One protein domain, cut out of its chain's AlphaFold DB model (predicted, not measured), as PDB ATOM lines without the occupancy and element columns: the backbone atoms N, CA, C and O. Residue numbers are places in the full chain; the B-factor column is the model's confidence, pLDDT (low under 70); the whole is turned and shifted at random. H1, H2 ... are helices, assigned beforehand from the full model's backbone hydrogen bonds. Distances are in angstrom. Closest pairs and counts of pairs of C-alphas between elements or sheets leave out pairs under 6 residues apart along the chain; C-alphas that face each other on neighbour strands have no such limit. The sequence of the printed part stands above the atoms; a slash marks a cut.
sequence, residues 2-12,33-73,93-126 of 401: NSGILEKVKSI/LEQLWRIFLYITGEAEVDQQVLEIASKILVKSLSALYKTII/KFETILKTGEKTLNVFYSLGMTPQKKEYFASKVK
ATOM      1  N   ASN A   2      73.057 136.761 219.812       67.81
ATOM      2  CA  ASN A   2      72.334 137.122 218.591       67.81
ATOM      3  C   ASN A   2      70.879 137.417 218.987       67.81
ATOM      4  O   ASN A   2      70.161 136.506 219.384       67.81
ATOM      5  N   SER A   3      70.459 138.681 218.959       82.94
ATOM      6  CA  SER A   3      69.154 139.127 219.481       82.94
ATOM      7  C   SER A   3      67.941 138.603 218.696       82.94
ATOM      8  O   SER A   3      66.809 138.966 219.004       82.94
ATOM      9  N   GLY A   4      68.152 137.819 217.631       89.81
ATOM     10  CA  GLY A   4      67.106 137.372 216.705       89.81
ATOM     11  C   GLY A   4      66.521 138.497 215.842       89.81
ATOM     12  O   GLY A   4      65.768 138.227 214.907       89.81
ATOM     13  N   ILE A   5      66.891 139.759 216.104       88.50
ATOM     14  CA  ILE A   5      66.393 140.938 215.386       88.50
ATOM     15  C   ILE A   5      66.740 140.845 213.902       88.50
ATOM     16  O   ILE A   5      65.884 141.117 213.066       88.50
ATOM     17  N   LEU A   6      67.958 140.412 213.563       86.81
ATOM     18  CA  LEU A   6      68.390 140.300 212.171       86.81
ATOM     19  C   LEU A   6      67.525 139.310 211.378       86.81
ATOM     20  O   LEU A   6      67.054 139.644 210.293       86.81
ATOM     21  N   GLU A   7      67.267 138.123 211.930       89.81
ATOM     22  CA  GLU A   7      66.426 137.112 211.276       89.81
ATOM     23  C   GLU A   7      64.970 137.569 211.170       89.81
ATOM     24  O   GLU A   7      64.332 137.379 210.134       89.81
ATOM     25  N   LYS A   8      64.465 138.276 212.186       90.81
ATOM     26  CA  LYS A   8      63.131 138.880 212.137       90.81
ATOM     27  C   LYS A   8      63.030 139.947 211.043       90.81
ATOM     28  O   LYS A   8      62.069 139.938 210.281       90.81
ATOM     29  N   VAL A   9      64.024 140.828 210.917       88.69
ATOM     30  CA  VAL A   9      64.072 141.844 209.851       88.69
ATOM     31  C   VAL A   9      64.158 141.182 208.472       88.69
ATOM     32  O   VAL A   9      63.426 141.585 207.570       88.69
ATOM     33  N   LYS A  10      64.978 140.132 208.308       87.44
ATOM     34  CA  LYS A  10      65.047 139.348 207.060       87.44
ATOM     35  C   LYS A  10      63.693 138.746 206.689       87.44
ATOM     36  O   LYS A  10      63.284 138.876 205.538       87.44
ATOM     37  N   SER A  11      63.006 138.115 207.646       90.56
ATOM     38  CA  SER A  11      61.677 137.532 207.423       90.56
ATOM     39  C   SER A  11      60.687 138.595 206.954       90.56
ATOM     40  O   SER A  11      60.104 138.446 205.889       90.56
ATOM     41  N   ILE A  12      60.597 139.721 207.672       89.88
ATOM     42  CA  ILE A  12      59.672 140.809 207.326       89.88
ATOM     43  C   ILE A  12      59.964 141.360 205.920       89.88
ATOM     44  O   ILE A  12      59.037 141.623 205.157       89.88
ATOM     45  N   LEU A  33      59.100 149.503 204.013       82.69
ATOM     46  CA  LEU A  33      60.113 148.622 203.436       82.69
ATOM     47  C   LEU A  33      61.422 149.382 203.256       82.69
ATOM     48  O   LEU A  33      62.477 148.838 203.574       82.69
ATOM     49  N   GLU A  34      61.341 150.647 202.819       80.44
ATOM     50  CA  GLU A  34      62.516 151.503 202.675       80.44
ATOM     51  C   GLU A  34      63.309 151.662 203.980       80.44
ATOM     52  O   GLU A  34      64.536 151.609 204.004       80.44
ATOM     53  N   GLN A  35      62.603 151.829 205.092       85.56
ATOM     54  CA  GLN A  35      63.223 151.910 206.409       85.56
ATOM     55  C   GLN A  35      63.776 150.557 206.865       85.56
ATOM     56  O   GLN A  35      64.897 150.501 207.366       85.56
ATOM     57  N   LEU A  36      63.036 149.466 206.656       86.19
ATOM     58  CA  LEU A  36      63.455 148.128 207.071       86.19
ATOM     59  C   LEU A  36      64.735 147.671 206.371       86.19
ATOM     60  O   LEU A  36      65.606 147.117 207.036       86.19
ATOM     61  N   TRP A  37      64.901 147.932 205.069       83.38
ATOM     62  CA  TRP A  37      66.145 147.556 204.387       83.38
ATOM     63  C   TRP A  37      67.326 148.440 204.814       83.38
ATOM     64  O   TRP A  37      68.436 147.933 204.950       83.38
ATOM     65  N   ARG A  38      67.107 149.733 205.100       83.06
ATOM     66  CA  ARG A  38      68.145 150.609 205.680       83.06
ATOM     67  C   ARG A  38      68.627 150.073 207.024       83.06
ATOM     68  O   ARG A  38      69.830 149.951 207.239       83.06
ATOM     69  N   ILE A  39      67.682 149.716 207.896       85.06
ATOM     70  CA  ILE A  39      67.962 149.100 209.198       85.06
ATOM     71  C   ILE A  39      68.711 147.783 209.001       85.06
ATOM     72  O   ILE A  39      69.730 147.563 209.643       85.06
ATOM     73  N   PHE A  40      68.244 146.933 208.085       85.00
ATOM     74  CA  PHE A  40      68.896 145.669 207.765       85.00
ATOM     75  C   PHE A  40      70.363 145.872 207.386       85.00
ATOM     76  O   PHE A  40      71.234 145.256 207.992       85.00
ATOM     77  N   LEU A  41      70.645 146.770 206.442       81.25
ATOM     78  CA  LEU A  41      72.010 146.996 205.976       81.25
ATOM     79  C   LEU A  41      72.905 147.575 207.068       81.25
ATOM     80  O   LEU A  41      74.040 147.124 207.214       81.25
ATOM     81  N   TYR A  42      72.370 148.488 207.880       82.06
ATOM     82  CA  TYR A  42      73.072 149.032 209.037       82.06
ATOM     83  C   TYR A  42      73.416 147.950 210.074       82.06
ATOM     84  O   TYR A  42      74.541 147.906 210.559       82.06
ATOM     85  N   ILE A  43      72.478 147.044 210.381       82.94
ATOM     86  CA  ILE A  43      72.711 145.927 211.314       82.94
ATOM     87  C   ILE A  43      73.724 144.939 210.736       82.94
ATOM     88  O   ILE A  43      74.546 144.404 211.475       82.94
ATOM     89  N   THR A  44      73.658 144.664 209.429       81.69
ATOM     90  CA  THR A  44      74.559 143.683 208.817       81.69
ATOM     91  C   THR A  44      75.988 144.182 208.702       81.69
ATOM     92  O   THR A  44      76.877 143.346 208.769       81.69
ATOM     93  N   GLY A  45      76.226 145.490 208.541       80.50
ATOM     94  CA  GLY A  45      77.569 146.063 208.405       80.50
ATOM     95  C   GLY A  45      78.489 145.213 207.516       80.50
ATOM     96  O   GLY A  45      78.182 144.943 206.351       80.50
ATOM     97  N   GLU A  46      79.578 144.721 208.107       77.31
ATOM     98  CA  GLU A  46      80.589 143.874 207.456       77.31
ATOM     99  C   GLU A  46      80.236 142.377 207.401       77.31
ATOM    100  O   GLU A  46      80.912 141.613 206.716       77.31
ATOM    101  N   ALA A  47      79.170 141.933 208.072       83.44
ATOM    102  CA  ALA A  47      78.771 140.530 208.073       83.44
ATOM    103  C   ALA A  47      78.371 140.051 206.670       83.44
ATOM    104  O   ALA A  47      77.836 140.813 205.847       83.44
ATOM    105  N   GLU A  48      78.589 138.761 206.415       82.75
ATOM    106  CA  GLU A  48      78.113 138.106 205.203       82.75
ATOM    107  C   GLU A  48      76.585 138.178 205.125       82.75
ATOM    108  O   GLU A  48      75.856 137.919 206.088       82.75
ATOM    109  N   VAL A  49      76.091 138.578 203.955       83.62
ATOM    110  CA  VAL A  49      74.663 138.714 203.680       83.62
ATOM    111  C   VAL A  49      74.274 137.628 202.696       83.62
ATOM    112  O   VAL A  49      74.919 137.462 201.665       83.62
ATOM    113  N   ASP A  50      73.194 136.919 203.012       86.44
ATOM    114  CA  ASP A  50      72.585 135.944 202.117       86.44
ATOM    115  C   ASP A  50      72.321 136.554 200.728       86.44
ATOM    116  O   ASP A  50      71.757 137.646 200.602       86.44
ATOM    117  N   GLN A  51      72.717 135.828 199.683       88.69
ATOM    118  CA  GLN A  51      72.678 136.311 198.305       88.69
ATOM    119  C   GLN A  51      71.259 136.690 197.850       88.69
ATOM    120  O   GLN A  51      71.095 137.659 197.107       88.69
ATOM    121  N   GLN A  52      70.226 135.974 198.308       88.19
ATOM    122  CA  GLN A  52      68.839 136.289 197.957       88.19
ATOM    123  C   GLN A  52      68.397 137.595 198.620       88.19
ATOM    124  O   GLN A  52      67.720 138.415 197.998       88.19
ATOM    125  N   VAL A  53      68.806 137.822 199.872       84.19
ATOM    126  CA  VAL A  53      68.527 139.082 200.573       84.19
ATOM    127  C   VAL A  53      69.245 140.251 199.897       84.19
ATOM    128  O   VAL A  53      68.643 141.310 199.716       84.19
ATOM    129  N   LEU A  54      70.492 140.056 199.457       86.88
ATOM    130  CA  LEU A  54      71.240 141.063 198.701       86.88
ATOM    131  C   LEU A  54      70.563 141.391 197.359       86.88
ATOM    132  O   LEU A  54      70.435 142.561 196.996       86.88
ATOM    133  N   GLU A  55      70.056 140.378 196.653       90.56
ATOM    134  CA  GLU A  55      69.306 140.564 195.409       90.56
ATOM    135  C   GLU A  55      68.017 141.365 195.640       90.56
ATOM    136  O   GLU A  55      67.733 142.317 194.906       90.56
ATOM    137  N   ILE A  56      67.254 141.037 196.685       86.38
ATOM    138  CA  ILE A  56      66.055 141.785 197.078       86.38
ATOM    139  C   ILE A  56      66.407 143.242 197.401       86.38
ATOM    140  O   ILE A  56      65.785 144.158 196.855       86.38
ATOM    141  N   ALA A  57      67.426 143.462 198.236       85.19
ATOM    142  CA  ALA A  57      67.875 144.796 198.622       85.19
ATOM    143  C   ALA A  57      68.301 145.622 197.400       85.19
ATOM    144  O   ALA A  57      67.915 146.782 197.273       85.19
ATOM    145  N   SER A  58      69.022 145.011 196.455       89.06
ATOM    146  CA  SER A  58      69.443 145.687 195.227       89.06
ATOM    147  C   SER A  58      68.262 146.124 194.356       89.06
ATOM    148  O   SER A  58      68.252 147.247 193.853       89.06
ATOM    149  N   LYS A  59      67.215 145.293 194.236       89.75
ATOM    150  CA  LYS A  59      65.993 145.636 193.493       89.75
ATOM    151  C   LYS A  59      65.246 146.794 194.147       89.75
ATOM    152  O   LYS A  59      64.759 147.671 193.434       89.75
ATOM    153  N   ILE A  60      65.165 146.806 195.480       87.00
ATOM    154  CA  ILE A  60      64.572 147.916 196.237       87.00
ATOM    155  C   ILE A  60      65.353 149.196 195.968       87.00
ATOM    156  O   ILE A  60      64.773 150.179 195.515       87.00
ATOM    157  N   LEU A  61      66.673 149.147 196.125       88.06
ATOM    158  CA  LEU A  61      67.556 150.288 195.932       88.06
ATOM    159  C   LEU A  61      67.473 150.870 194.517       88.06
ATOM    160  O   LEU A  61      67.285 152.073 194.360       88.06
ATOM    161  N   VAL A  62      67.540 150.030 193.480       92.25
ATOM    162  CA  VAL A  62      67.429 150.475 192.082       92.25
ATOM    163  C   VAL A  62      66.076 151.132 191.813       92.25
ATOM    164  O   VAL A  62      66.022 152.172 191.148       92.25
ATOM    165  N   LYS A  63      64.978 150.574 192.342       90.38
ATOM    166  CA  LYS A  63      63.648 151.184 192.209       90.38
ATOM    167  C   LYS A  63      63.567 152.522 192.948       90.38
ATOM    168  O   LYS A  63      63.097 153.490 192.349       90.38
ATOM    169  N   SER A  64      64.058 152.604 194.185       89.44
ATOM    170  CA  SER A  64      64.066 153.840 194.976       89.44
ATOM    171  C   SER A  64      64.910 154.933 194.317       89.44
ATOM    172  O   SER A  64      64.452 156.066 194.207       89.44
ATOM    173  N   LEU A  65      66.095 154.605 193.791       92.56
ATOM    174  CA  LEU A  65      66.936 155.556 193.055       92.56
ATOM    175  C   LEU A  65      66.282 156.019 191.753       92.56
ATOM    176  O   LEU A  65      66.287 157.208 191.449       92.56
ATOM    177  N   SER A  66      65.661 155.104 191.009       93.81
ATOM    178  CA  SER A  66      64.946 155.453 189.775       93.81
ATOM    179  C   SER A  66      63.756 156.373 190.058       93.81
ATOM    180  O   SER A  66      63.506 157.317 189.307       93.81
ATOM    181  N   ALA A  67      63.015 156.112 191.138       91.56
ATOM    182  CA  ALA A  67      61.915 156.958 191.582       91.56
ATOM    183  C   ALA A  67      62.417 158.332 192.049       91.56
ATOM    184  O   ALA A  67      61.837 159.350 191.663       91.56
ATOM    185  N   LEU A  68      63.514 158.368 192.812       93.12
ATOM    186  CA  LEU A  68      64.170 159.597 193.251       93.12
ATOM    187  C   LEU A  68      64.604 160.442 192.052       93.12
ATOM    188  O   LEU A  68      64.185 161.587 191.954       93.12
ATOM    189  N   TYR A  69      65.350 159.868 191.107       95.56
ATOM    190  CA  TYR A  69      65.805 160.554 189.897       95.56
ATOM    191  C   TYR A  69      64.635 161.137 189.095       95.56
ATOM    192  O   TYR A  69      64.605 162.336 188.829       95.56
ATOM    193  N   LYS A  70      63.612 160.327 188.785       94.81
ATOM    194  CA  LYS A  70      62.407 160.800 188.074       94.81
ATOM    195  C   LYS A  70      61.716 161.944 188.811       94.81
ATOM    196  O   LYS A  70      61.228 162.878 188.180       94.81
ATOM    197  N   THR A  71      61.665 161.864 190.138       92.69
ATOM    198  CA  THR A  71      61.070 162.909 190.970       92.69
ATOM    199  C   THR A  71      61.918 164.179 190.931       92.69
ATOM    200  O   THR A  71      61.366 165.249 190.715       92.69
ATOM    201  N   ILE A  72      63.241 164.076 191.054       94.12
ATOM    202  CA  ILE A  72      64.160 165.216 190.960       94.12
ATOM    203  C   ILE A  72      64.011 165.922 189.610       94.12
ATOM    204  O   ILE A  72      63.786 167.126 189.599       94.12
ATOM    205  N   ILE A  73      64.031 165.186 188.494       94.00
ATOM    206  CA  ILE A  73      63.829 165.757 187.150       94.00
ATOM    207  C   ILE A  73      62.470 166.454 187.045       94.00
ATOM    208  O   ILE A  73      62.384 167.592 186.586       94.00
ATOM    209  N   LYS A  93      57.963 170.288 200.079       90.94
ATOM    210  CA  LYS A  93      57.779 168.932 199.568       90.94
ATOM    211  C   LYS A  93      59.013 168.445 198.808       90.94
ATOM    212  O   LYS A  93      59.429 167.302 199.002       90.94
ATOM    213  N   PHE A  94      59.610 169.289 197.970       91.06
ATOM    214  CA  PHE A  94      60.825 168.949 197.235       91.06
ATOM    215  C   PHE A  94      62.030 168.751 198.162       91.06
ATOM    216  O   PHE A  94      62.715 167.737 198.067       91.06
ATOM    217  N   GLU A  95      62.241 169.633 199.138       93.69
ATOM    218  CA  GLU A  95      63.292 169.471 200.145       93.69
ATOM    219  C   GLU A  95      63.086 168.195 200.981       93.69
ATOM    220  O   GLU A  95      64.050 167.505 201.317       93.69
ATOM    221  N   THR A  96      61.835 167.807 201.253       93.94
ATOM    222  CA  THR A  96      61.508 166.519 201.890       93.94
ATOM    223  C   THR A  96      61.898 165.323 201.012       93.94
ATOM    224  O   THR A  96      62.404 164.316 201.523       93.94
ATOM    225  N   ILE A  97      61.710 165.426 199.692       92.94
ATOM    226  CA  ILE A  97      62.154 164.409 198.729       92.94
ATOM    227  C   ILE A  97      63.680 164.293 198.744       92.94
ATOM    228  O   ILE A  97      64.189 163.179 198.852       92.94
ATOM    229  N   LEU A  98      64.408 165.414 198.712       95.44
ATOM    230  CA  LEU A  98      65.874 165.415 198.760       95.44
ATOM    231  C   LEU A  98      66.404 164.810 200.065       95.44
ATOM    232  O   LEU A  98      67.251 163.924 200.019       95.44
ATOM    233  N   LYS A  99      65.834 165.177 201.222       95.25
ATOM    234  CA  LYS A  99      66.174 164.570 202.526       95.25
ATOM    235  C   LYS A  99      65.889 163.066 202.565       95.25
ATOM    236  O   LYS A  99      66.605 162.297 203.203       95.25
ATOM    237  N   THR A 100      64.829 162.615 201.897       91.81
ATOM    238  CA  THR A 100      64.519 161.180 201.795       91.81
ATOM    239  C   THR A 100      65.504 160.465 200.876       91.81
ATOM    240  O   THR A 100      65.949 159.362 201.202       91.81
ATOM    241  N   GLY A 101      65.879 161.108 199.767       93.88
ATOM    242  CA  GLY A 101      66.905 160.640 198.846       93.88
ATOM    243  C   GLY A 101      68.274 160.534 199.509       93.88
ATOM    244  O   GLY A 101      68.931 159.510 199.365       93.88
ATOM    245  N   GLU A 102      68.662 161.524 200.312       95.06
ATOM    246  CA  GLU A 102      69.877 161.493 201.131       95.06
ATOM    247  C   GLU A 102      69.908 160.242 202.010       95.06
ATOM    248  O   GLU A 102      70.887 159.504 201.996       95.06
ATOM    249  N   LYS A 103      68.817 159.935 202.721       91.31
ATOM    250  CA  LYS A 103      68.746 158.717 203.542       91.31
ATOM    251  C   LYS A 103      68.900 157.439 202.713       91.31
ATOM    252  O   LYS A 103      69.396 156.453 203.242       91.31
ATOM    253  N   THR A 104      68.469 157.427 201.447       90.38
ATOM    254  CA  THR A 104      68.696 156.300 200.520       90.38
ATOM    255  C   THR A 104      70.161 156.215 200.109       90.38
ATOM    256  O   THR A 104      70.726 155.126 200.110       90.38
ATOM    257  N   LEU A 105      70.784 157.347 199.784       92.62
ATOM    258  CA  LEU A 105      72.183 157.414 199.364       92.62
ATOM    259  C   LEU A 105      73.153 157.116 200.510       92.62
ATOM    260  O   LEU A 105      74.178 156.470 200.303       92.62
ATOM    261  N   ASN A 106      72.800 157.500 201.737       89.69
ATOM    262  CA  ASN A 106      73.638 157.260 202.905       89.69
ATOM    263  C   ASN A 106      73.842 155.772 203.202       89.69
ATOM    264  O   ASN A 106      74.818 155.382 203.844       89.69
ATOM    265  N   VAL A 107      72.968 154.926 202.661       84.69
ATOM    266  CA  VAL A 107      73.108 153.482 202.776       84.69
ATOM    267  C   VAL A 107      74.360 152.963 202.082       84.69
ATOM    268  O   VAL A 107      74.932 151.976 202.523       84.69
ATOM    269  N   PHE A 108      74.850 153.648 201.049       83.06
ATOM    270  CA  PHE A 108      76.103 153.272 200.398       83.06
ATOM    271  C   PHE A 108      77.327 153.451 201.301       83.06
ATOM    272  O   PHE A 108      78.270 152.676 201.166       83.06
ATOM    273  N   TYR A 109      77.308 154.386 202.261       77.44
ATOM    274  CA  TYR A 109      78.369 154.460 203.276       77.44
ATOM    275  C   TYR A 109      78.183 153.407 204.355       77.44
ATOM    276  O   TYR A 109      79.145 152.756 204.748       77.44
ATOM    277  N   SER A 110      76.946 153.238 204.839       70.06
ATOM    278  CA  SER A 110      76.667 152.317 205.945       70.06
ATOM    279  C   SER A 110      76.752 150.854 205.536       70.06
ATOM    280  O   SER A 110      76.843 149.986 206.394       70.06
ATOM    281  N   LEU A 111      76.700 150.572 204.234       66.12
ATOM    282  CA  LEU A 111      76.767 149.224 203.697       66.12
ATOM    283  C   LEU A 111      78.064 148.496 204.054       66.12
ATOM    284  O   LEU A 111      78.118 147.292 203.800       66.12
ATOM    285  N   GLY A 112      79.072 149.199 204.605       60.69
ATOM    286  CA  GLY A 112      80.340 148.617 205.043       60.69
ATOM    287  C   GLY A 112      80.845 147.660 203.981       60.69
ATOM    288  O   GLY A 112      81.093 146.497 204.288       60.69
ATOM    289  N   MET A 113      80.754 148.094 202.710       70.12
ATOM    290  CA  MET A 113      80.681 147.148 201.610       70.12
ATOM    291  C   MET A 113      81.958 146.334 201.618       70.12
ATOM    292  O   MET A 113      83.024 146.831 201.252       70.12
ATOM    293  N   THR A 114      81.829 145.074 202.012       83.44
ATOM    294  CA  THR A 114      82.889 144.111 201.797       83.44
ATOM    295  C   THR A 114      83.208 144.115 200.299       83.44
ATOM    296  O   THR A 114      82.315 144.399 199.484       83.44
ATOM    297  N   PRO A 115      84.451 143.816 199.893       85.81
ATOM    298  CA  PRO A 115      84.819 143.787 198.479       85.81
ATOM    299  C   PRO A 115      83.831 142.981 197.614       85.81
ATOM    300  O   PRO A 115      83.492 143.395 196.509       85.81
ATOM    301  N   GLN A 116      83.258 141.898 198.156       86.44
ATOM    302  CA  GLN A 116      82.234 141.082 197.494       86.44
ATOM    303  C   GLN A 116      80.918 141.842 197.265       86.44
ATOM    304  O   GLN A 116      80.341 141.760 196.181       86.44
ATOM    305  N   LYS A 117      80.434 142.602 198.261       86.94
ATOM    306  CA  LYS A 117      79.230 143.438 198.114       86.94
ATOM    307  C   LYS A 117      79.475 144.541 197.083       86.94
ATOM    308  O   LYS A 117      78.617 144.746 196.224       86.94
ATOM    309  N   LYS A 118      80.639 145.210 197.130       86.69
ATOM    310  CA  LYS A 118      81.018 146.235 196.137       86.69
ATOM    311  C   LYS A 118      80.979 145.658 194.731       86.69
ATOM    312  O   LYS A 118      80.303 146.214 193.871       86.69
ATOM    313  N   GLU A 119      81.631 144.516 194.534       88.44
ATOM    314  CA  GLU A 119      81.688 143.844 193.243       88.44
ATOM    315  C   GLU A 119      80.292 143.436 192.757       88.44
ATOM    316  O   GLU A 119      79.932 143.736 191.624       88.44
ATOM    317  N   TYR A 120      79.442 142.863 193.618       91.50
ATOM    318  CA  TYR A 120      78.061 142.533 193.252       91.50
ATOM    319  C   TYR A 120      77.269 143.763 192.778       91.50
ATOM    320  O   TYR A 120      76.628 143.737 191.721       91.50
ATOM    321  N   PHE A 121      77.317 144.863 193.534       91.19
ATOM    322  CA  PHE A 121      76.614 146.091 193.162       91.19
ATOM    323  C   PHE A 121      77.203 146.757 191.912       91.19
ATOM    324  O   PHE A 121      76.460 147.351 191.123       91.19
ATOM    325  N   ALA A 122      78.513 146.640 191.706       91.25
ATOM    326  CA  ALA A 122      79.202 147.143 190.531       91.25
ATOM    327  C   ALA A 122      78.849 146.332 189.277       91.25
ATOM    328  O   ALA A 122      78.312 146.898 188.328       91.25
ATOM    329  N   SER A 123      79.099 145.021 189.268       92.31
ATOM    330  CA  SER A 123      79.022 144.203 188.055       92.31
ATOM    331  C   SER A 123      77.645 143.608 187.787       92.31
ATOM    332  O   SER A 123      77.218 143.568 186.633       92.31
ATOM    333  N   LYS A 124      76.916 143.163 188.820       95.31
ATOM    334  CA  LYS A 124      75.584 142.552 188.645       95.31
ATOM    335  C   LYS A 124      74.472 143.590 188.631       95.31
ATOM    336  O   LYS A 124      73.600 143.534 187.770       95.31
ATOM    337  N   VAL A 125      74.495 144.523 189.581       95.19
ATOM    338  CA  VAL A 125      73.426 145.528 189.726       95.19
ATOM    339  C   VAL A 125      73.673 146.751 188.841       95.19
ATOM    340  O   VAL A 125      72.710 147.420 188.463       95.19
ATOM    341  N   LYS A 126      74.939 147.045 188.504       96.19
ATOM    342  CA  LYS A 126      75.349 148.261 187.781       96.19
ATOM    343  C   LYS A 126      74.851 149.528 188.474       96.19
ATOM    344  O   LYS A 126      74.306 150.444 187.860       96.19
TER     345      LYS A 126
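This is residues 2 to 12, 33 to 73 and 93 to 126 of the 401 residues of an uncharacterized protein of Streblomastix strix (UniProt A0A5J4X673). One long helix, H3, runs along the longest axis, with shorter helices loosely arranged round it: H1 and H2 side by side near its first half, H4 running back beside its second half, and H6 near its first half on another side. The small helix H5 sits between H4 and H6 and packs on H2. The printed part has 86 residues with six named helices, H1 to H6 in chain order, and no named strand; it is all helix. It is compact, with a radius of gyration of the C-alphas of 13.4 A and spans of 41 by 30 by 19 A.

Start at H1, residues 5 to 12: it touches H2, residues 33 to 44, closest at the C-alphas of Val 9 and Phe 40, 6.5 A apart, opposite ways at a shallow tilt of 32 degrees, only just short of steep. H2 is close but not clearly touching H3, residues 51 to 73: the closest C-alphas, Trp 37 and Ala 57, are 6.6 A apart. H4, residues 93 to 105, touches H3 at a shallow tilt of 29 degrees, opposite ways; the closest C-alphas, Leu 68 and Gly 101, are 6.3 A apart. Look next at H5, residues 107 to 110, which touches residues 38 to 42 of H2 alone, closest at the C-alphas of Tyr 42 and Ser 110, 5.8 A apart. H6, residues 115 to 124, touches no helix but is near H3, with the C-alphas of Ser 58 and Phe 121 closest at 7.5 A. Every O i to N i+4 pair is within hydrogen-bond range in H1, H2, H3, H4 and H6; H5 is too short for one.

Find C-alpha 5 at (66.393, 140.938, 215.386), where H1 begins. H2 is 16.2 A long from first to last C-alpha. From C-alpha 51 at (72.678, 136.311, 198.305), H3 runs 32.7 A to C-alpha 73; H4 measures 18.4 A and H6 13.5 A, ending at C-alpha 124, (75.584, 142.552, 188.645).

The C-alphas farthest apart, Asn 2 and Ile 73, are 43.4 A apart. Residues 13 to 32 and 74 to 92 are not printed; C-alphas 12 and 33 are 8.7 A apart across the first cut, C-alphas 73 and 93 14.2 A across the second. Of the links printed whole, none is long. Confidence is low, with pLDDT under 70, at residue 2 and residues 111 to 112.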